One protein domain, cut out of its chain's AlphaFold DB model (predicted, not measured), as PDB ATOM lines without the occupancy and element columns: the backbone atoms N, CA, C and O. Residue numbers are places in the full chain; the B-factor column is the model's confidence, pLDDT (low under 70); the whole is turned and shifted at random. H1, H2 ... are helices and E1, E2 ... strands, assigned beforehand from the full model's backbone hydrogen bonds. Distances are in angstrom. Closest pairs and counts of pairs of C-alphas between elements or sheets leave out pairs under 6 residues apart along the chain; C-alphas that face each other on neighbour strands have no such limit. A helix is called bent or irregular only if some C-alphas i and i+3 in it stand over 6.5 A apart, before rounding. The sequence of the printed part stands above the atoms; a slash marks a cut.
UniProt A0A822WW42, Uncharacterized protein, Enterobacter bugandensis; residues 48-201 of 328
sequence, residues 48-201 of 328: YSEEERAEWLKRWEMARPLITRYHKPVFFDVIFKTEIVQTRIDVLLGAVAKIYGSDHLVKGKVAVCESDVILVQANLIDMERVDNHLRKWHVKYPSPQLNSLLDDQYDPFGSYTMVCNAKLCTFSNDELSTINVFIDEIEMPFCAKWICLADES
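AT A GLANCE: This is residues 48 to 201 of the 328 residues of an uncharacterized protein of Enterobacter bugandensis (UniProt A0A822WW42). A twisted sheet of five strands has helices H1 and H2 packed on one face and the short helix H4 on the opposite face, with H3 packed on strand E5. The hairpin of E4 and E5, both sharply bent, makes one end of the longest axis. The printed part has 154 residues, with four named helices and five named strands in the order H1 E1 H2 E2 E3 H3 H4 E4 E5; the class is mixed, helices and strands. The sheet is mixed, in the order E2 E3 E1 E5 E4. The whole is compact, with a radius of gyration of the C-alphas of 16.2 A and spans of 50 by 38 by 25 A.

IN THESE COORDINATES: Find C-alpha 48 at (21.597, 32.165, -30.747); from there H1 runs 27.0 A through residues 48 to 67. It has a kink of 35 degrees near residue 61 and is irregular, C-alphas 62 and 65 being 7.1 A apart. Next come E1, residues 74 to 80, 18.9 A, and H2, residues 91 to 100, 14.4 A. E2, residues 111 to 114, precedes E3, residues 118 to 124, 20.0 A. H3 holds residues 127 to 134, and H4 begins at C-alpha 144, (25.654, 22.067, -9.972), and ends at 150. E4, residues 159 to 170, bends by 94 degrees at residue 165; E5, residues 181 to 196, bends by 117 degrees at residue 185 and ends at (24.103, 38.721, -21.009).

HOW THE PARTS SIT: Look first at E1 and E5, parallel, with N 76 and O 191 2.8 A apart, within hydrogen-bond range. E3 and E1 are antiparallel, N 79 to O 119 at 2.8 A. The hairpins E2 and E3, N 111 to O 122 at 2.8 A, and E4 and E5, N 161 to O 192 at 2.8 A, are antiparallel. E1, H2, E2 form a split strand-helix-strand unit, its parallel strands having E3 between them, with a left-handed crossover; E3, H3 H4, E4 form another, with E1 and E5 between, right-handed. H1 lies over E5 and E4 at a height over the sheet of 8.4 A. H2, on the same face, lies over E2 and E3 at 8.5 A. H1 touches H2 with residues 59 to 67 alone, the closest C-alphas being Ala 63 and Leu 93, 4.3 A. H3 and H4, a helical hairpin, only just touch, with 3 pairs of C-alphas within 8 A, the closest Val 130 and Leu 149, 6.0 A. H3 is on the sheet, its closest C-alpha to E5 being Leu 134 to Asp 184, 6.3 A. Every O i to N i+4 pair is within hydrogen-bond range in H2, H3 and H4; in H1, 14 of 16 are.

THE WHOLE: The C-alphas of Asp 116 and Asn 173 are the two farthest apart, 51.8 A. The printed part has no cut and no long link. Mean pLDDT of the printed part is 93.2; residues 175 to 178 are under 70.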
ATOM      1  N   TYR A  48      20.989  30.935 -31.242       91.75
ATOM      2  CA  TYR A  48      21.597  32.165 -30.747       91.75
ATOM      3  C   TYR A  48      22.282  31.963 -29.388       91.75
ATOM      4  O   TYR A  48      23.395  32.430 -29.196       91.75
ATOM      5  N   SER A  49      21.671  31.213 -28.465       91.06
ATOM      6  CA  SER A  49      22.278  30.901 -27.162       91.06
ATOM      7  C   SER A  49      23.601  30.128 -27.319       91.06
ATOM      8  O   SER A  49      24.542  30.348 -26.560       91.06
ATOM      9  N   GLU A  50      23.700  29.246 -28.320       92.62
ATOM     10  CA  GLU A  50      24.946  28.536 -28.643       92.62
ATOM     11  C   GLU A  50      26.011  29.462 -29.245       92.62
ATOM     12  O   GLU A  50      27.187  29.379 -28.884       92.62
ATOM     13  N   GLU A  51      25.607  30.371 -30.133       95.38
ATOM     14  CA  GLU A  51      26.484  31.396 -30.712       95.38
ATOM     15  C   GLU A  51      27.002  32.361 -29.631       95.38
ATOM     16  O   GLU A  51      28.199  32.642 -29.574       95.38
ATOM     17  N   GLU A  52      26.135  32.800 -28.715       95.88
ATOM     18  CA  GLU A  52      26.487  33.650 -27.573       95.88
ATOM     19  C   GLU A  52      27.487  32.946 -26.643       95.88
ATOM     20  O   GLU A  52      28.515  33.524 -26.278       95.88
ATOM     21  N   ARG A  53      27.258  31.663 -26.335       96.06
ATOM     22  CA  ARG A  53      28.197  30.839 -25.561       96.06
ATOM     23  C   ARG A  53      29.549  30.696 -26.260       96.06
ATOM     24  O   ARG A  53      30.587  30.757 -25.603       96.06
ATOM     25  N   ALA A  54      29.565  30.525 -27.581       97.69
ATOM     26  CA  ALA A  54      30.808  30.475 -28.346       97.69
ATOM     27  C   ALA A  54      31.572  31.812 -28.285       97.69
ATOM     28  O   ALA A  54      32.796  31.815 -28.151       97.69
ATOM     29  N   GLU A  55      30.872  32.945 -28.335       98.25
ATOM     30  CA  GLU A  55      31.473  34.273 -28.177       98.25
ATOM     31  C   GLU A  55      32.022  34.520 -26.768       98.25
ATOM     32  O   GLU A  55      33.109  35.096 -26.628       98.25
ATOM     33  N   TRP A  56      31.327  34.049 -25.730       98.12
ATOM     34  CA  TRP A  56      31.846  34.039 -24.362       98.12
ATOM     35  C   TRP A  56      33.169  33.268 -24.279       98.12
ATOM     36  O   TRP A  56      34.173  33.810 -23.811       98.12
ATOM     37  N   LEU A  57      33.204  32.035 -24.798       98.38
ATOM     38  CA  LEU A  57      34.387  31.175 -24.717       98.38
ATOM     39  C   LEU A  57      35.622  31.809 -25.372       98.38
ATOM     40  O   LEU A  57      36.728  31.658 -24.861       98.38
ATOM     41  N   LYS A  58      35.457  32.586 -26.452       98.56
ATOM     42  CA  LYS A  58      36.578  33.319 -27.067       98.56
ATOM     43  C   LYS A  58      37.191  34.359 -26.118       98.56
ATOM     44  O   LYS A  58      38.413  34.486 -26.054       98.56
ATOM     45  N   ARG A  59      36.355  35.099 -25.379       98.56
ATOM     46  CA  ARG A  59      36.787  36.114 -24.396       98.56
ATOM     47  C   ARG A  59      37.408  35.459 -23.168       98.56
ATOM     48  O   ARG A  59      38.442  35.927 -22.689       98.56
ATOM     49  N   TRP A  60      36.821  34.353 -22.710       98.56
ATOM     50  CA  TRP A  60      37.380  33.519 -21.649       98.56
ATOM     51  C   TRP A  60      38.780  33.016 -22.008       98.56
ATOM     52  O   TRP A  60      39.722  33.267 -21.262       98.56
ATOM     53  N   GLU A  61      38.954  32.393 -23.176       98.31
ATOM     54  CA  GLU A  61      40.258  31.880 -23.611       98.31
ATOM     55  C   GLU A  61      41.307  32.987 -23.767       98.31
ATOM     56  O   GLU A  61      42.472  32.779 -23.431       98.31
ATOM     57  N   MET A  62      40.907  34.183 -24.207       98.38
ATOM     58  CA  MET A  62      41.811  35.333 -24.272       98.38
ATOM     59  C   MET A  62      42.257  35.815 -22.882       98.38
ATOM     60  O   MET A  62      43.414  36.201 -22.705       98.38
ATOM     61  N   ALA A  63      41.363  35.792 -21.892       98.44
ATOM     62  CA  ALA A  63      41.663  36.195 -20.519       98.44
ATOM     63  C   ALA A  63      42.379  35.100 -19.709       98.44
ATOM     64  O   ALA A  63      43.121  35.414 -18.773       98.44
ATOM     65  N   ARG A  64      42.198  33.824 -20.076       98.00
ATOM     66  CA  ARG A  64      42.647  32.649 -19.317       98.00
ATOM     67  C   ARG A  64      44.121  32.704 -18.897       98.00
ATOM     68  O   ARG A  64      44.370  32.482 -17.714       98.00
ATOM     69  N   PRO A  65      45.098  33.062 -19.761       97.88
ATOM     70  CA  PRO A  65      46.501  33.127 -19.349       97.88
ATOM     71  C   PRO A  65      46.773  34.138 -18.234       97.88
ATOM     72  O   PRO A  65      47.693  33.935 -17.446       97.88
ATOM     73  N   LEU A  66      46.013  35.237 -18.170       97.94
ATOM     74  CA  LEU A  66      46.116  36.197 -17.074       97.94
ATOM     75  C   LEU A  66      45.387  35.684 -15.834       97.94
ATOM     76  O   LEU A  66      45.959  35.737 -14.748       97.94
ATOM     77  N   ILE A  67      44.171  35.154 -16.005       97.69
ATOM     78  CA  ILE A  67      43.354  34.586 -14.924       97.69
ATOM     79  C   ILE A  67      44.172  33.572 -14.119       97.69
ATOM     80  O   ILE A  67      44.326  33.746 -12.912       97.69
ATOM     81  N   THR A  68      44.783  32.592 -14.795       96.69
ATOM     82  CA  THR A  68      45.513  31.487 -14.154       96.69
ATOM     83  C   THR A  68      46.895  31.866 -13.623       96.69
ATOM     84  O   THR A  68      47.545  31.048 -12.980       96.69
ATOM     85  N   ARG A  69      47.392  33.079 -13.904       94.75
ATOM     86  CA  ARG A  69      48.650  33.589 -13.323       94.75
ATOM     87  C   ARG A  69      48.464  34.139 -11.917       94.75
ATOM     88  O   ARG A  69      49.457  34.372 -11.229       94.75
ATOM     89  N   TYR A  70      47.226  34.392 -11.503       95.12
ATOM     90  CA  TYR A  70      46.974  34.857 -10.152       95.12
ATOM     91  C   TYR A  70      47.305  33.757  -9.150       95.12
ATOM     92  O   TYR A  70      47.049  32.579  -9.369       95.12
ATOM     93  N   HIS A  71      47.899  34.150  -8.033       93.62
ATOM     94  CA  HIS A  71      48.461  33.224  -7.050       93.62
ATOM     95  C   HIS A  71      47.406  32.645  -6.092       93.62
ATOM     96  O   HIS A  71      47.760  31.944  -5.148       93.62
ATOM     97  N   LYS A  72      46.122  32.963  -6.299       95.12
ATOM     98  CA  LYS A  72      44.994  32.461  -5.507       95.12
ATOM     99  C   LYS A  72      43.815  32.090  -6.414       95.12
ATOM    100  O   LYS A  72      43.685  32.698  -7.471       95.12
ATOM    101  N   PRO A  73      42.949  31.160  -5.987       97.19
ATOM    102  CA  PRO A  73      41.670  30.871  -6.635       97.19
ATOM    103  C   PRO A  73      40.737  32.083  -6.672       97.19
ATOM    104  O   PRO A  73      40.616  32.798  -5.673       97.19
ATOM    105  N   VAL A  74      40.063  32.301  -7.802       97.81
ATOM    106  CA  VAL A  74      39.181  33.462  -8.011       97.81
ATOM    107  C   VAL A  74      37.881  33.028  -8.671       97.81
ATOM    108  O   VAL A  74      37.888  32.310  -9.672       97.81
ATOM    109  N   PHE A  75      36.776  33.507  -8.115       98.19
ATOM    110  CA  PHE A  75      35.465  33.455  -8.737       98.19
ATOM    111  C   PHE A  75      35.175  34.798  -9.410       98.19
ATOM    112  O   PHE A  75      35.468  35.848  -8.835       98.19
ATOM    113  N   PHE A  76      34.611  34.760 -10.614       98.31
ATOM    114  CA  PHE A  76      34.174  35.927 -11.368       98.31
ATOM    115  C   PHE A  76      32.665  35.870 -11.603       98.31
ATOM    116  O   PHE A  76      32.160  34.875 -12.115       98.31
ATOM    117  N   ASP A  77      31.964  36.959 -11.313       97.75
ATOM    118  CA  ASP A  77      30.599  37.183 -11.787       97.75
ATOM    119  C   ASP A  77      30.641  38.206 -12.926       97.75
ATOM    120  O   ASP A  77      31.163  39.316 -12.762       97.75
ATOM    121  N   VAL A  78      30.188  37.806 -14.113       98.06
ATOM    122  CA  VAL A  78      30.356  38.563 -15.354       98.06
ATOM    123  C   VAL A  78      29.007  38.875 -15.985       98.06
ATOM    124  O   VAL A  78      28.324  38.004 -16.517       98.06
ATOM    125  N   ILE A  79      28.668  40.158 -16.033       96.94
ATOM    126  CA  ILE A  79      27.439  40.644 -16.658       96.94
ATOM    127  C   ILE A  79      27.804  41.444 -17.905       96.94
ATOM    128  O   ILE A  79      28.400  42.522 -17.826       96.94
ATOM    129  N   PHE A  80      27.418  40.935 -19.073       97.56
ATOM    130  CA  PHE A  80      27.460  41.695 -20.319       97.56
ATOM    131  C   PHE A  80      26.214  42.577 -20.439       97.56
ATOM    132  O   PHE A  80      25.088  42.090 -20.346       97.56
ATOM    133  N   LYS A  81      26.429  43.876 -20.668       97.00
ATOM    134  CA  LYS A  81      25.380  44.895 -20.878       97.00
ATOM    135  C   LYS A  81      25.105  45.167 -22.360       97.00
ATOM    136  O   LYS A  81      24.173  45.877 -22.711       97.00
ATOM    137  N   THR A  82      25.944  44.619 -23.228       96.88
ATOM    138  CA  THR A  82      25.837  44.668 -24.688       96.88
ATOM    139  C   THR A  82      26.012  43.249 -25.212       96.88
ATOM    140  O   THR A  82      26.722  42.463 -24.580       96.88
ATOM    141  N   GLU A  83      25.398  42.912 -26.352       97.38
ATOM    142  CA  GLU A  83      25.554  41.584 -26.957       97.38
ATOM    143  C   GLU A  83      27.032  41.184 -27.015       97.38
ATOM    144  O   GLU A  83      27.874  41.944 -27.506       97.38
ATOM    145  N   ILE A  84      27.347  39.974 -26.546       97.62
ATOM    146  CA  ILE A  84      28.738  39.538 -26.364       97.62
ATOM    147  C   ILE A  84      29.525  39.708 -27.663       97.62
ATOM    148  O   ILE A  84      30.609  40.281 -27.631       97.62
ATOM    149  N   VAL A  85      28.947  39.318 -28.803       97.56
ATOM    150  CA  VAL A  85      29.554  39.436 -30.141       97.56
ATOM    151  C   VAL A  85      29.971  40.866 -30.515       97.56
ATOM    152  O   VAL A  85      30.941  41.043 -31.247       97.56
ATOM    153  N   GLN A  86      29.280  41.886 -30.000       97.75
ATOM    154  CA  GLN A  86      29.562  43.294 -30.285       97.75
ATOM    155  C   GLN A  86      30.644  43.878 -29.365       97.75
ATOM    156  O   GLN A  86      31.228  44.921 -29.661       97.75
ATOM    157  N   THR A  87      30.942  43.216 -28.245       98.25
ATOM    158  CA  THR A  87      32.020  43.653 -27.352       98.25
ATOM    159  C   THR A  87      33.389  43.340 -27.945       98.25
ATOM    160  O   THR A  87      33.555  42.404 -28.729       98.25
ATOM    161  N   ARG A  88      34.419  44.080 -27.533       98.19
ATOM    162  CA  ARG A  88      35.796  43.737 -27.903       98.19
ATOM    163  C   ARG A  88      36.190  42.376 -27.330       98.19
ATOM    164  O   ARG A  88      35.859  42.051 -26.194       98.19
ATOM    165  N   ILE A  89      36.968  41.614 -28.093       98.00
ATOM    166  CA  ILE A  89      37.427  40.276 -27.696       98.00
ATOM    167  C   ILE A  89      38.272  40.278 -26.407       98.00
ATOM    168  O   ILE A  89      38.257  39.311 -25.653       98.00
ATOM    169  N   ASP A  90      38.960  41.384 -26.121       98.25
ATOM    170  CA  ASP A  90      39.831  41.562 -24.958       98.25
ATOM    171  C   ASP A  90      39.141  42.245 -23.767       98.25
ATOM    172  O   ASP A  90      39.796  42.560 -22.774       98.25
ATOM    173  N   VAL A  91      37.824  42.470 -23.836       98.50
ATOM    174  CA  VAL A  91      37.083  43.205 -22.801       98.50
ATOM    175  C   VAL A  91      37.201  42.543 -21.422       98.50
ATOM    176  O   VAL A  91      37.470  43.223 -20.431       98.50
ATOM    177  N   LEU A  92      37.092  41.210 -21.366       98.69
ATOM    178  CA  LEU A  92      37.237  40.442 -20.128       98.69
ATOM    179  C   LEU A  92      38.679  40.495 -19.615       98.69
ATOM    180  O   LEU A  92      38.901  40.734 -18.433       98.69
ATOM    181  N   LEU A  93      39.664  40.337 -20.506       98.56
ATOM    182  CA  LEU A  93      41.084  40.432 -20.161       98.56
ATOM    183  C   LEU A  93      41.408  41.793 -19.525       98.56
ATOM    184  O   LEU A  93      42.075  41.847 -18.493       98.56
ATOM    185  N   GLY A  94      40.910  42.885 -20.112       98.44
ATOM    186  CA  GLY A  94      41.090  44.235 -19.581       98.44
ATOM    187  C   GLY A  94      40.453  44.426 -18.202       98.44
ATOM    188  O   GLY A  94      41.059  45.055 -17.334       98.44
ATOM    189  N   ALA A  95      39.262  43.864 -17.975       98.44
ATOM    190  CA  ALA A  95      38.602  43.901 -16.672       98.44
ATOM    191  C   ALA A  95      39.378  43.102 -15.609       98.44
ATOM    192  O   ALA A  95      39.657  43.626 -14.531       98.44
ATOM    193  N   VAL A  96      39.817  41.882 -15.942       98.31
ATOM    194  CA  VAL A  96      40.647  41.044 -15.059       98.31
ATOM    195  C   VAL A  96      41.964  41.743 -14.720       98.31
ATOM    196  O   VAL A  96      42.354  41.776 -13.556       98.31
ATOM    197  N   ALA A  97      42.633  42.363 -15.697       98.00
ATOM    198  CA  ALA A  97      43.876  43.100 -15.465       98.00
ATOM    199  C   ALA A  97      43.696  44.263 -14.481       98.00
ATOM    200  O   ALA A  97      44.531  44.450 -13.597       98.00
ATOM    201  N   LYS A  98      42.595  45.015 -14.595       97.62
ATOM    202  CA  LYS A  98      42.262  46.089 -13.650       97.62
ATOM    203  C   LYS A  98      41.982  45.550 -12.249       97.62
ATOM    204  O   LYS A  98      42.475  46.119 -11.282       97.62
ATOM    205  N   ILE A  99      41.231  44.452 -12.142       97.69
ATOM    206  CA  ILE A  99      40.922  43.810 -10.858       97.69
ATOM    207  C   ILE A  99      42.202  43.304 -10.185       97.69
ATOM    208  O   ILE A  99      42.442  43.620  -9.024       97.69
ATOM    209  N   TYR A 100      43.053  42.571 -10.902       96.44
ATOM    210  CA  TYR A 100      44.300  42.030 -10.348       96.44
ATOM    211  C   TYR A 100      45.348  43.102 -10.050       96.44
ATOM    212  O   TYR A 100      46.170  42.909  -9.159       96.44
ATOM    213  N   GLY A 101      45.321  44.217 -10.783       93.69
ATOM    214  CA  GLY A 101      46.126  45.399 -10.487       93.69
ATOM    215  C   GLY A 101      45.561  46.268  -9.359       93.69
ATOM    216  O   GLY A 101      46.213  47.233  -8.972       93.69
ATOM    217  N   SER A 102      44.365  45.958  -8.850       88.62
ATOM    218  CA  SER A 102      43.778  46.635  -7.695       88.62
ATOM    219  C   SER A 102      44.136  45.907  -6.399       88.62
ATOM    220  O   SER A 102      44.136  44.678  -6.345       88.62
ATOM    221  N   ASP A 103      44.319  46.652  -5.311       86.06
ATOM    222  CA  ASP A 103      44.493  46.079  -3.966       86.06
ATOM    223  C   ASP A 103      43.157  45.616  -3.339       86.06
ATOM    224  O   ASP A 103      43.046  45.420  -2.127       86.06
ATOM    225  N   HIS A 104      42.098  45.475  -4.145       89.31
ATOM    226  CA  HIS A 104      40.740  45.186  -3.674       89.31
ATOM    227  C   HIS A 104      40.389  43.693  -3.682       89.31
ATOM    228  O   HIS A 104      39.455  43.298  -2.983       89.31
ATOM    229  N   LEU A 105      41.128  42.856  -4.423       93.19
ATOM    230  CA  LEU A 105      40.902  41.408  -4.457       93.19
ATOM    231  C   LEU A 105      41.544  40.736  -3.234       93.19
ATOM    232  O   LEU A 105      42.629  40.154  -3.285       93.19
ATOM    233  N   VAL A 106      40.864  40.851  -2.097       91.19
ATOM    234  CA  VAL A 106      41.291  40.307  -0.803       91.19
ATOM    235  C   VAL A 106      40.179  39.474  -0.169       91.19
ATOM    236  O   VAL A 106      39.014  39.575  -0.548       91.19
ATOM    237  N   LYS A 107      40.533  38.626   0.806       88.50
ATOM    238  CA  LYS A 107      39.585  37.705   1.454       88.50
ATOM    239  C   LYS A 107      38.393  38.478   2.037       88.50
ATOM    240  O   LYS A 107      38.586  39.463   2.747       88.50
ATOM    241  N   GLY A 108      37.180  38.010   1.739       86.69
ATOM    242  CA  GLY A 108      35.929  38.594   2.233       86.69
ATOM    243  C   GLY A 108      35.509  39.904   1.558       86.69
ATOM    244  O   GLY A 108      34.607  40.569   2.060       86.69
ATOM    245  N   LYS A 109      36.151  40.304   0.452       91.75
ATOM    246  CA  LYS A 109      35.754  41.474  -0.342       91.75
ATOM    247  C   LYS A 109      35.507  41.098  -1.797       91.75
ATOM    248  O   LYS A 109      36.108  40.162  -2.317       91.75
ATOM    249  N   VAL A 110      34.652  41.892  -2.439       94.94
ATOM    250  CA  VAL A 110      34.379  41.827  -3.874       94.94
ATOM    251  C   VAL A 110      35.113  42.977  -4.558       94.94
ATOM    252  O   VAL A 110      34.879  44.146  -4.248       94.94
ATOM    253  N   ALA A 111      36.013  42.649  -5.477       97.19
ATOM    254  CA  ALA A 111      36.611  43.607  -6.394       97.19
ATOM    255  C   ALA A 111      35.691  43.792  -7.604       97.19
ATOM    256  O   ALA A 111      35.103  42.829  -8.089       97.19
ATOM    257  N   VAL A 112      35.566  45.024  -8.097       97.81
ATOM    258  CA  VAL A 112      34.623  45.363  -9.168       97.81
ATOM    259  C   VAL A 112      35.338  46.140 -10.264       97.81
ATOM    260  O   VAL A 112      36.077  47.086  -9.989       97.81
ATOM    261  N   CYS A 113      35.094  45.759 -11.512       97.94
ATOM    262  CA  CYS A 113      35.426  46.539 -12.691       97.94
ATOM    263  C   CYS A 113      34.175  46.684 -13.552       97.94
ATOM    264  O   CYS A 113      33.638  45.700 -14.052       97.94
ATOM    265  N   GLU A 114      33.751  47.921 -13.773       98.00
ATOM    266  CA  GLU A 114      32.552  48.230 -14.541       98.00
ATOM    267  C   GLU A 114      32.869  49.161 -15.712       98.00
ATOM    268  O   GLU A 114      33.762  50.008 -15.656       98.00
ATOM    269  N   SER A 115      32.133  48.964 -16.797       96.75
ATOM    270  CA  SER A 115      32.110  49.803 -17.989       96.75
ATOM    271  C   SER A 115      30.693  49.827 -18.563       96.75
ATOM    272  O   SER A 115      29.787  49.163 -18.043       96.75
ATOM    273  N   ASP A 116      30.517  50.540 -19.672       96.38
ATOM    274  CA  ASP A 116      29.237  50.603 -20.383       96.38
ATOM    275  C   ASP A 116      28.831  49.252 -20.994       96.38
ATOM    276  O   ASP A 116      27.647  48.994 -21.167       96.38
ATOM    277  N   VAL A 117      29.793  48.363 -21.281       97.75
ATOM    278  CA  VAL A 117      29.544  47.089 -21.988       97.75
ATOM    279  C   VAL A 117      29.626  45.849 -21.095       97.75
ATOM    280  O   VAL A 117      29.051  44.814 -21.427       97.75
ATOM    281  N   ILE A 118      30.359  45.921 -19.980       98.25
ATOM    282  CA  ILE A 118      30.573  44.789 -19.071       98.25
ATOM    283  C   ILE A 118      30.702  45.258 -17.620       98.25
ATOM    284  O   ILE A 118      31.321  46.291 -17.345       98.25
ATOM    285  N   LEU A 119      30.164  44.462 -16.704       98.50
ATOM    286  CA  LEU A 119      30.432  44.492 -15.273       98.50
ATOM    287  C   LEU A 119      31.101  43.166 -14.897       98.50
ATOM    288  O   LEU A 119      30.590  42.098 -15.219       98.50
ATOM    289  N   VAL A 120      32.255  43.243 -14.242       98.44
ATOM    290  CA  VAL A 120      32.973  42.086 -13.711       98.44
ATOM    291  C   VAL A 120      33.165  42.288 -12.221       98.44
ATOM    292  O   VAL A 120      33.789  43.263 -11.793       98.44
ATOM    293  N   GLN A 121      32.651  41.351 -11.442       98.06
ATOM    294  CA  GLN A 121      32.893  41.247 -10.014       98.06
ATOM    295  C   GLN A 121      33.790  40.041  -9.760       98.06
ATOM    296  O   GLN A 121      33.718  39.050 -10.482       98.06
ATOM    297  N   ALA A 122      34.670  40.132  -8.770       97.94
ATOM    298  CA  ALA A 122      35.571  39.047  -8.427       97.94
ATOM    299  C   ALA A 122      35.776  38.933  -6.919       97.94
ATOM    300  O   ALA A 122      35.957  39.938  -6.228       97.94
ATOM    301  N   ASN A 123      35.834  37.704  -6.428       97.25
ATOM    302  CA  ASN A 123      36.159  37.376  -5.045       97.25
ATOM    303  C   ASN A 123      37.074  36.150  -4.994       97.25
ATOM    304  O   ASN A 123      37.131  35.341  -5.919       97.25
ATOM    305  N   LEU A 124      37.826  36.023  -3.902       97.25
ATOM    306  CA  LEU A 124      38.618  34.819  -3.662       97.25
ATOM    307  C   LEU A 124      37.686  33.667  -3.282       97.25
ATOM    308  O   LEU A 124      36.812  33.854  -2.435       97.25
ATOM    309  N   ILE A 125      37.910  32.492  -3.867       97.06
ATOM    310  CA  ILE A 125      37.169  31.275  -3.504       97.06
ATOM    311  C   ILE A 125      37.623  30.815  -2.116       97.06
ATOM    312  O   ILE A 125      38.824  30.783  -1.820       97.06
ATOM    313  N   ASP A 126      36.666  30.436  -1.268       95.25
ATOM    314  CA  ASP A 126      36.949  29.848   0.038       95.25
ATOM    315  C   ASP A 126      37.404  28.387  -0.100       95.25
ATOM    316  O   ASP A 126      36.626  27.443   0.039       95.25
ATOM    317  N   MET A 127      38.695  28.199  -0.378       95.31
ATOM    318  CA  MET A 127      39.278  26.861  -0.491       95.31
ATOM    319  C   MET A 127      39.200  26.056   0.801       95.31
ATOM    320  O   MET A 127      39.143  24.837   0.734       95.31
ATOM    321  N   GLU A 128      39.139  26.696   1.972       94.69
ATOM    322  CA  GLU A 128      38.979  25.957   3.224       94.69
ATOM    323  C   GLU A 128      37.621  25.246   3.247       94.69
ATOM    324  O   GLU A 128      37.539  24.069   3.605       94.69
ATOM    325  N   ARG A 129      36.557  25.922   2.792       94.31
ATOM    326  CA  ARG A 129      35.239  25.301   2.604       94.31
ATOM    327  C   ARG A 129      35.288  24.165   1.581       94.31
ATOM    328  O   ARG A 129      34.752  23.092   1.857       94.31
ATOM    329  N   VAL A 130      35.914  24.398   0.426       95.69
ATOM    330  CA  VAL A 130      36.010  23.410  -0.664       95.69
ATOM    331  C   VAL A 130      36.755  22.156  -0.200       95.69
ATOM    332  O   VAL A 130      36.221  21.052  -0.300       95.69
ATOM    333  N   ASP A 131      37.935  22.316   0.398       95.31
ATOM    334  CA  ASP A 131      38.763  21.210   0.884       95.31
ATOM    335  C   ASP A 131      38.055  20.426   1.993       95.31
ATOM    336  O   ASP A 131      38.084  19.195   2.023       95.31
ATOM    337  N   ASN A 132      37.378  21.122   2.913       95.31
ATOM    338  CA  ASN A 132      36.606  20.477   3.973       95.31
ATOM    339  C   ASN A 132      35.441  19.638   3.427       95.31
ATOM    340  O   ASN A 132      35.084  18.632   4.050       95.31
ATOM    341  N   HIS A 133      34.854  20.035   2.296       94.94
ATOM    342  CA  HIS A 133      33.837  19.248   1.606       94.94
ATOM    343  C   HIS A 133      34.458  18.021   0.922       94.94
ATOM    344  O   HIS A 133      34.017  16.900   1.174       94.94
ATOM    345  N   LEU A 134      35.520  18.215   0.132       94.88
ATOM    346  CA  LEU A 134      36.159  17.143  -0.643       94.88
ATOM    347  C   LEU A 134      36.830  16.068   0.226       94.88
ATOM    348  O   LEU A 134      36.859  14.900  -0.141       94.88
ATOM    349  N   ARG A 135      37.259  16.401   1.452       94.88
ATOM    350  CA  ARG A 135      37.728  15.397   2.432       94.88
ATOM    351  C   ARG A 135      36.658  14.387   2.854       94.88
ATOM    352  O   ARG A 135      36.998  13.368   3.453       94.88
ATOM    353  N   LYS A 136      35.378  14.700   2.645       93.81
ATOM    354  CA  LYS A 136      34.242  13.862   3.054       93.81
ATOM    355  C   LYS A 136      33.526  13.244   1.860       93.81
ATOM    356  O   LYS A 136      33.010  12.137   1.987       93.81
ATOM    357  N   TRP A 137      33.478  13.958   0.739       92.75
ATOM    358  CA  TRP A 137      32.622  13.637  -0.396       92.75
ATOM    359  C   TRP A 137      33.370  13.790  -1.714       92.75
ATOM    360  O   TRP A 137      34.132  14.734  -1.894       92.75
ATOM    361  N   HIS A 138      33.076  12.905  -2.664       90.56
ATOM    362  CA  HIS A 138      33.486  13.087  -4.052       90.56
ATOM    363  C   HIS A 138      32.377  13.828  -4.793       90.56
ATOM    364  O   HIS A 138      31.211  13.440  -4.710       90.56
ATOM    365  N   VAL A 139      32.731  14.869  -5.543       91.81
ATOM    366  CA  VAL A 139      31.746  15.742  -6.198       91.81
ATOM    367  C   VAL A 139      31.662  15.411  -7.676       91.81
ATOM    368  O   VAL A 139      32.679  15.328  -8.361       91.81
ATOM    369  N   LYS A 140      30.452  15.233  -8.205       90.56
ATOM    370  CA  LYS A 140      30.250  14.902  -9.622       90.56
ATOM    371  C   LYS A 140      30.884  15.965 -10.534       90.56
ATOM    372  O   LYS A 140      30.739  17.161 -10.285       90.56
ATOM    373  N   TYR A 141      31.551  15.547 -11.613       88.56
ATOM    374  CA  TYR A 141      32.201  16.462 -12.558       88.56
ATOM    375  C   TYR A 141      31.663  16.337 -13.991       88.56
ATOM    376  O   TYR A 141      31.644  15.223 -14.527       88.56
ATOM    377  N   PRO A 142      31.298  17.458 -14.645       87.75
ATOM    378  CA  PRO A 142      30.889  18.733 -14.034       87.75
ATOM    379  C   PRO A 142      29.543  18.585 -13.296       87.75
ATOM    380  O   PRO A 142      28.764  17.686 -13.619       87.75
ATOM    381  N   SER A 143      29.243  19.452 -12.320       89.38
ATOM    382  CA  SER A 143      27.939  19.438 -11.637       89.38
ATOM    383  C   SER A 143      27.524  20.787 -11.024       89.38
ATOM    384  O   SER A 143      28.384  21.605 -10.697       89.38
ATOM    385  N   PRO A 144      26.208  20.998 -10.812       89.69
ATOM    386  CA  PRO A 144      25.654  22.067  -9.972       89.69
ATOM    387  C   PRO A 144      26.298  22.150  -8.586       89.69
ATOM    388  O   PRO A 144      26.671  23.229  -8.136       89.69
ATOM    389  N   GLN A 145      26.502  20.997  -7.939       91.06
ATOM    390  CA  GLN A 145      27.133  20.916  -6.625       91.06
ATOM    391  C   GLN A 145      28.549  21.501  -6.654       91.06
ATOM    392  O   GLN A 145      28.891  22.313  -5.798       91.06
ATOM    393  N   LEU A 146      29.346  21.179  -7.678       92.94
ATOM    394  CA  LEU A 146      30.663  21.788  -7.846       92.94
ATOM    395  C   LEU A 146      30.578  23.305  -8.021       92.94
ATOM    396  O   LEU A 146      31.319  24.026  -7.360       92.94
ATOM    397  N   ASN A 147      29.674  23.794  -8.874       94.12
ATOM    398  CA  ASN A 147      29.501  25.234  -9.064       94.12
ATOM    399  C   ASN A 147      29.147  25.919  -7.737       94.12
ATOM    400  O   ASN A 147      29.764  26.921  -7.406       94.12
ATOM    401  N   SER A 148      28.259  25.335  -6.930       92.88
ATOM    402  CA  SER A 148      27.886  25.884  -5.618       92.88
ATOM    403  C   SER A 148      28.997  25.857  -4.564       92.88
ATOM    404  O   SER A 148      29.005  26.663  -3.640       92.88
ATOM    405  N   LEU A 149      29.965  24.945  -4.691       94.00
ATOM    406  CA  LEU A 149      31.138  24.944  -3.818       94.00
ATOM    407  C   LEU A 149      32.087  26.096  -4.146       94.00
ATOM    408  O   LEU A 149      32.813  26.551  -3.260       94.00
ATOM    409  N   LEU A 150      32.081  26.564  -5.396       95.19
ATOM    410  CA  LEU A 150      32.958  27.623  -5.897       95.19
ATOM    411  C   LEU A 150      32.277  29.001  -5.933       95.19
ATOM    412  O   LEU A 150      32.974  30.011  -5.873       95.19
ATOM    413  N   ASP A 151      30.947  29.031  -6.006       94.00
ATOM    414  CA  ASP A 151      30.098  30.220  -6.047       94.00
ATOM    415  C   ASP A 151      29.281  30.341  -4.754       94.00
ATOM    416  O   ASP A 151      28.360  29.562  -4.511       94.00
ATOM    417  N   ASP A 152      29.591  31.348  -3.935       88.00
ATOM    418  CA  ASP A 152      28.845  31.639  -2.701       88.00
ATOM    419  C   ASP A 152      27.391  32.059  -2.964       88.00
ATOM    420  O   ASP A 152      26.560  32.004  -2.056       88.00
ATOM    421  N   GLN A 153      27.090  32.492  -4.189       88.56
ATOM    422  CA  GLN A 153      25.777  32.932  -4.650       88.56
ATOM    423  C   GLN A 153      25.346  32.095  -5.855       88.56
ATOM    424  O   GLN A 153      24.984  32.637  -6.904       88.56
ATOM    425  N   TYR A 154      25.432  30.771  -5.691       89.56
ATOM    426  CA  TYR A 154      25.073  29.813  -6.727       89.56
ATOM    427  C   TYR A 154      23.721  30.146  -7.359       89.56
ATOM    428  O   TYR A 154      22.698  30.224  -6.680       89.56
ATOM    429  N   ASP A 155      23.746  30.303  -8.676       87.06
ATOM    430  CA  ASP A 155      22.594  30.611  -9.500       87.06
ATOM    431  C   ASP A 155      22.344  29.428 -10.450       87.06
ATOM    432  O   ASP A 155      23.158  29.174 -11.344       87.06
ATOM    433  N   PRO A 156      21.230  28.692 -10.306       82.62
ATOM    434  CA  PRO A 156      20.929  27.552 -11.169       82.62
ATOM    435  C   PRO A 156      20.689  27.942 -12.639       82.62
ATOM    436  O   PRO A 156      20.747  27.068 -13.508       82.62
ATOM    437  N   PHE A 157      20.453  29.223 -12.936       82.62
ATOM    438  CA  PHE A 157      20.270  29.756 -14.290       82.62
ATOM    439  C   PHE A 157      21.567  30.318 -14.890       82.62
ATOM    440  O   PHE A 157      21.646  30.563 -16.100       82.62
ATOM    441  N   GLY A 158      22.597  30.502 -14.061       84.81
ATOM    442  CA  GLY A 158      23.889  31.038 -14.460       84.81
ATOM    443  C   GLY A 158      24.635  30.115 -15.425       84.81
ATOM    444  O   GLY A 158      24.644  28.889 -15.290       84.81
ATOM    445  N   SER A 159      25.324  30.705 -16.403       91.94
ATOM    446  CA  SER A 159      26.251  29.954 -17.250       91.94
ATOM    447  C   SER A 159      27.635  29.941 -16.613       91.94
ATOM    448  O   SER A 159      28.254  30.987 -16.446       91.94
ATOM    449  N   TYR A 160      28.140  28.754 -16.276       94.94
ATOM    450  CA  TYR A 160      29.431  28.599 -15.600       94.94
ATOM    451  C   TYR A 160      30.534  28.156 -16.560       94.94
ATOM    452  O   TYR A 160      30.327  27.373 -17.488       94.94
ATOM    453  N   THR A 161      31.744  28.654 -16.339       96.56
ATOM    454  CA  THR A 161      32.970  28.219 -17.013       96.56
ATOM    455  C   THR A 161      34.083  28.139 -15.985       96.56
ATOM    456  O   THR A 161      34.205  29.012 -15.135       96.56
ATOM    457  N   MET A 162      34.891  27.084 -16.037       95.38
ATOM    458  CA  MET A 162      35.933  26.850 -15.044       95.38
ATOM    459  C   MET A 162      37.224  26.376 -15.701       95.38
ATOM    460  O   MET A 162      37.207  25.630 -16.679       95.38
ATOM    461  N   VAL A 163      38.346  26.784 -15.116       95.25
ATOM    462  CA  VAL A 163      39.656  26.166 -15.308       95.25
ATOM    463  C   VAL A 163      40.245  25.842 -13.938       95.25
ATOM    464  O   VAL A 163      40.219  26.675 -13.036       95.25
ATOM    465  N   CYS A 164      40.749  24.626 -13.761       93.25
ATOM    466  CA  CYS A 164      41.336  24.175 -12.502       93.25
ATOM    467  C   CYS A 164      42.321  23.029 -12.748       93.25
ATOM    468  O   CYS A 164      42.239  22.341 -13.770       93.25
ATOM    469  N   ASN A 165      43.193  22.781 -11.773       91.44
ATOM    470  CA  ASN A 165      43.877  21.501 -11.653       91.44
ATOM    471  C   ASN A 165      42.992  20.605 -10.786       91.44
ATOM    472  O   ASN A 165      42.680  20.970  -9.659       91.44
ATOM    473  N   ALA A 166      42.543  19.466 -11.304       92.50
ATOM    474  CA  ALA A 166      41.690  18.556 -10.547       92.50
ATOM    475  C   ALA A 166      42.204  17.125 -10.651       92.50
ATOM    476  O   ALA A 166      42.566  16.658 -11.734       92.50
ATOM    477  N   LYS A 167      42.187  16.421  -9.521       93.12
ATOM    478  CA  LYS A 167      42.336  14.972  -9.470       93.12
ATOM    479  C   LYS A 167      40.952  14.360  -9.615       93.12
ATOM    480  O   LYS A 167      40.057  14.617  -8.810       93.12
ATOM    481  N   LEU A 168      40.779  13.579 -10.673       91.81
ATOM    482  CA  LEU A 168      39.510  12.938 -10.995       91.81
ATOM    483  C   LEU A 168      39.536  11.470 -10.572       91.81
ATOM    484  O   LEU A 168      40.564  10.804 -10.692       91.81
ATOM    485  N   CYS A 169      38.391  10.962 -10.130       89.25
ATOM    486  CA  CYS A 169      38.177   9.548  -9.847       89.25
ATOM    487  C   CYS A 169      36.913   9.031 -10.550       89.25
ATOM    488  O   CYS A 169      36.033   9.804 -10.949       89.25
ATOM    489  N   THR A 170      36.840   7.711 -10.725       87.75
ATOM    490  CA  THR A 170      35.676   7.008 -11.273       87.75
ATOM    491  C   THR A 170      35.294   5.836 -10.375       87.75
ATOM    492  O   THR A 170      36.151   5.197  -9.769       87.75
ATOM    493  N   PHE A 171      33.995   5.541 -10.300       81.56
ATOM    494  CA  PHE A 171      33.457   4.410  -9.525       81.56
ATOM    495  C   PHE A 171      32.882   3.297 -10.413       81.56
ATOM    496  O   PHE A 171      32.211   2.388  -9.930       81.56
ATOM    497  N   SER A 172      33.136   3.360 -11.723       77.50
ATOM    498  CA  SER A 172      32.738   2.341 -12.692       77.50
ATOM    499  C   SER A 172      33.958   1.633 -13.268       77.50
ATOM    500  O   SER A 172      34.911   2.285 -13.685       77.50
ATOM    501  N   ASN A 173      33.871   0.307 -13.394       72.12
ATOM    502  CA  ASN A 173      34.859  -0.508 -14.115       72.12
ATOM    503  C   ASN A 173      34.777  -0.335 -15.646       72.12
ATOM    504  O   ASN A 173      35.563  -0.930 -16.375       72.12
ATOM    505  N   ASP A 174      33.798   0.431 -16.130       74.62
ATOM    506  CA  ASP A 174      33.671   0.798 -17.534       74.62
ATOM    507  C   ASP A 174      34.508   2.051 -17.817       74.62
ATOM    508  O   ASP A 174      34.146   3.160 -17.410       74.62
ATOM    509  N   GLU A 175      35.632   1.866 -18.511       59.53
ATOM    510  CA  GLU A 175      36.556   2.932 -18.917       59.53
ATOM    511  C   GLU A 175      35.903   3.973 -19.851       59.53
ATOM    512  O   GLU A 175      36.429   5.075 -20.008       59.53
ATOM    513  N   LEU A 176      34.739   3.667 -20.441       62.53
ATOM    514  CA  LEU A 176      33.989   4.574 -21.318       62.53
ATOM    515  C   LEU A 176      32.918   5.394 -20.585       62.53
ATOM    516  O   LEU A 176      32.273   6.257 -21.187       62.53
ATOM    517  N   SER A 177      32.722   5.169 -19.284       66.12
ATOM    518  CA  SER A 177      31.651   5.807 -18.522       66.12
ATOM    519  C   SER A 177      32.027   7.233 -18.086       66.12
ATOM    520  O   SER A 177      32.243   7.527 -16.906       66.12
ATOM    521  N   THR A 178      32.001   8.170 -19.037       66.19
ATOM    522  CA  THR A 178      32.132   9.625 -18.801       66.19
ATOM    523  C   THR A 178      31.079  10.168 -17.820       66.19
ATOM    524  O   THR A 178      31.284  11.187 -17.156       66.19
ATOM    525  N   ILE A 179      29.973   9.440 -17.641       71.62
ATOM    526  CA  ILE A 179      28.908   9.742 -16.678       71.62
ATOM    527  C   ILE A 179      29.278   9.442 -15.218       71.62
ATOM    528  O   ILE A 179      28.562   9.886 -14.329       71.62
ATOM    529  N   ASN A 180      30.417   8.800 -14.934       83.25
ATOM    530  CA  ASN A 180      30.851   8.428 -13.576       83.25
ATOM    531  C   ASN A 180      32.183   9.071 -13.156       83.25
ATOM    532  O   ASN A 180      32.929   8.494 -12.375       83.25
ATOM    533  N   VAL A 181      32.479  10.268 -13.668       89.50
ATOM    534  CA  VAL A 181      33.644  11.071 -13.257       89.50
ATOM    535  C   VAL A 181      33.297  12.009 -12.097       89.50
ATOM    536  O   VAL A 181      32.283  12.715 -12.163       89.50
ATOM    537  N   PHE A 182      34.152  12.028 -11.074       92.69
ATOM    538  CA  PHE A 182      34.036  12.853  -9.871       92.69
ATOM    539  C   PHE A 182      35.367  13.557  -9.564       92.69
ATOM    540  O   PHE A 182      36.429  13.071  -9.950       92.69
ATOM    541  N   ILE A 183      35.306  14.692  -8.871       93.44
ATOM    542  CA  ILE A 183      36.456  15.380  -8.281       93.44
ATOM    543  C   ILE A 183      36.756  14.749  -6.926       93.44
ATOM    544  O   ILE A 183      35.876  14.669  -6.067       93.44
ATOM    545  N   ASP A 184      38.009  14.334  -6.771       91.50
ATOM    546  CA  ASP A 184      38.621  13.908  -5.511       91.50
ATOM    547  C   ASP A 184      39.348  15.092  -4.851       91.50
ATOM    548  O   ASP A 184      39.123  15.417  -3.691       91.50
ATOM    549  N   GLU A 185      40.152  15.822  -5.632       93.50
ATOM    550  CA  GLU A 185      40.899  16.997  -5.169       93.50
ATOM    551  C   GLU A 185      40.844  18.103  -6.233       93.50
ATOM    552  O   GLU A 185      40.864  17.816  -7.435       93.50
ATOM    553  N   ILE A 186      40.792  19.370  -5.810       95.00
ATOM    554  CA  ILE A 186      40.835  20.530  -6.708       95.00
ATOM    555  C   ILE A 186      41.834  21.568  -6.199       95.00
ATOM    556  O   ILE A 186      41.808  21.976  -5.043       95.00
ATOM    557  N   GLU A 187      42.702  22.027  -7.089       93.50
ATOM    558  CA  GLU A 187      43.706  23.046  -6.826       93.50
ATOM    559  C   GLU A 187      43.551  24.202  -7.812       93.50
ATOM    560  O   GLU A 187      43.315  24.013  -9.011       93.50
ATOM    561  N   MET A 188      43.737  25.421  -7.302       94.88
ATOM    562  CA  MET A 188      43.725  26.641  -8.108       94.88
ATOM    563  C   MET A 188      42.493  26.775  -9.030       94.88
ATOM    564  O   MET A 188      42.671  27.037 -10.223       94.88
ATOM    565  N   PRO A 189      41.246  26.590  -8.537       96.81
ATOM    566  CA  PRO A 189      40.082  26.821  -9.375       96.81
ATOM    567  C   PRO A 189      39.935  28.301  -9.720       96.81
ATOM    568  O   PRO A 189      40.019  29.184  -8.867       96.81
ATOM    569  N   PHE A 190      39.666  28.557 -10.993       97.88
ATOM    570  CA  PHE A 190      39.196  29.837 -11.490       97.88
ATOM    571  C   PHE A 190      37.874  29.602 -12.194       97.88
ATOM    572  O   PHE A 190      37.815  28.873 -13.188       97.88
ATOM    573  N   CYS A 191      36.816  30.195 -11.665       97.56
ATOM    574  CA  CYS A 191      35.463  29.986 -12.149       97.56
ATOM    575  C   CYS A 191      34.842  31.326 -12.526       97.56
ATOM    576  O   CYS A 191      35.101  32.332 -11.875       97.56
ATOM    577  N   ALA A 192      34.049  31.338 -13.586       98.00
ATOM    578  CA  ALA A 192      33.226  32.467 -13.959       98.00
ATOM    579  C   ALA A 192      31.781  32.018 -14.135       98.00
ATOM    580  O   ALA A 192      31.518  31.093 -14.908       98.00
ATOM    581  N   LYS A 193      30.864  32.713 -13.467       97.12
ATOM    582  CA  LYS A 193      29.459  32.786 -13.855       97.12
ATOM    583  C   LYS A 193      29.305  33.956 -14.815       97.12
ATOM    584  O   LYS A 193      29.887  35.016 -14.594       97.12
ATOM    585  N   TRP A 194      28.554  33.767 -15.891       96.12
ATOM    586  CA  TRP A 194      28.274  34.842 -16.829       96.12
ATOM    587  C   TRP A 194      26.828  34.845 -17.304       96.12
ATOM    588  O   TRP A 194      26.204  33.797 -17.479       96.12
ATOM    589  N   ILE A 195      26.333  36.054 -17.553       94.19
ATOM    590  CA  ILE A 195      25.048  36.323 -18.194       94.19
ATOM    591  C   ILE A 195      25.183  37.497 -19.169       94.19
ATOM    592  O   ILE A 195      26.109  38.309 -19.092       94.19
ATOM    593  N   CYS A 196      24.237  37.592 -20.097       94.62
ATOM    594  CA  CYS A 196      24.103  38.721 -21.009       94.62
ATOM    595  C   CYS A 196      22.696  39.296 -20.862       94.62
ATOM    596  O   CYS A 196      21.718  38.598 -21.151       94.62
ATOM    597  N   LEU A 197      22.633  40.544 -20.394       92.31
ATOM    598  CA  LEU A 197      21.409  41.301 -20.122       92.31
ATOM    599  C   LEU A 197      21.107  42.343 -21.209       92.31
ATOM    600  O   LEU A 197      20.250  43.196 -21.014       92.31
ATOM    601  N   ALA A 198      21.814  42.308 -22.341       94.88
ATOM    602  CA  ALA A 198      21.487  43.165 -23.476       94.88
ATOM    603  C   ALA A 198      20.082  42.839 -23.998       94.88
ATOM    604  O   ALA A 198      19.774  41.662 -24.213       94.88
ATOM    605  N   ASP A 199      19.268  43.865 -24.254       94.38
ATOM    606  CA  ASP A 199      17.884  43.707 -24.714       94.38
ATOM    607  C   ASP A 199      17.802  42.817 -25.963       94.38
ATOM    608  O   ASP A 199      16.973  41.910 -26.030       94.38
ATOM    609  N   GLU A 200      18.718  42.983 -26.924       94.38
ATOM    610  CA  GLU A 200      18.764  42.153 -28.131       94.38
ATOM    611  C   GLU A 200      19.106  40.686 -27.839       94.38
ATOM    612  O   GLU A 200      18.635  39.792 -28.545       94.38
ATOM    613  N   SER A 201      19.915  40.416 -26.810       93.88
ATOM    614  CA  SER A 201      20.232  39.048 -26.386       93.88
ATOM    615  C   SER A 201      19.029  38.392 -25.721       93.88
ATOM    616  O   SER A 201      18.659  37.268 -26.077       93.88
TER     617      SER A 201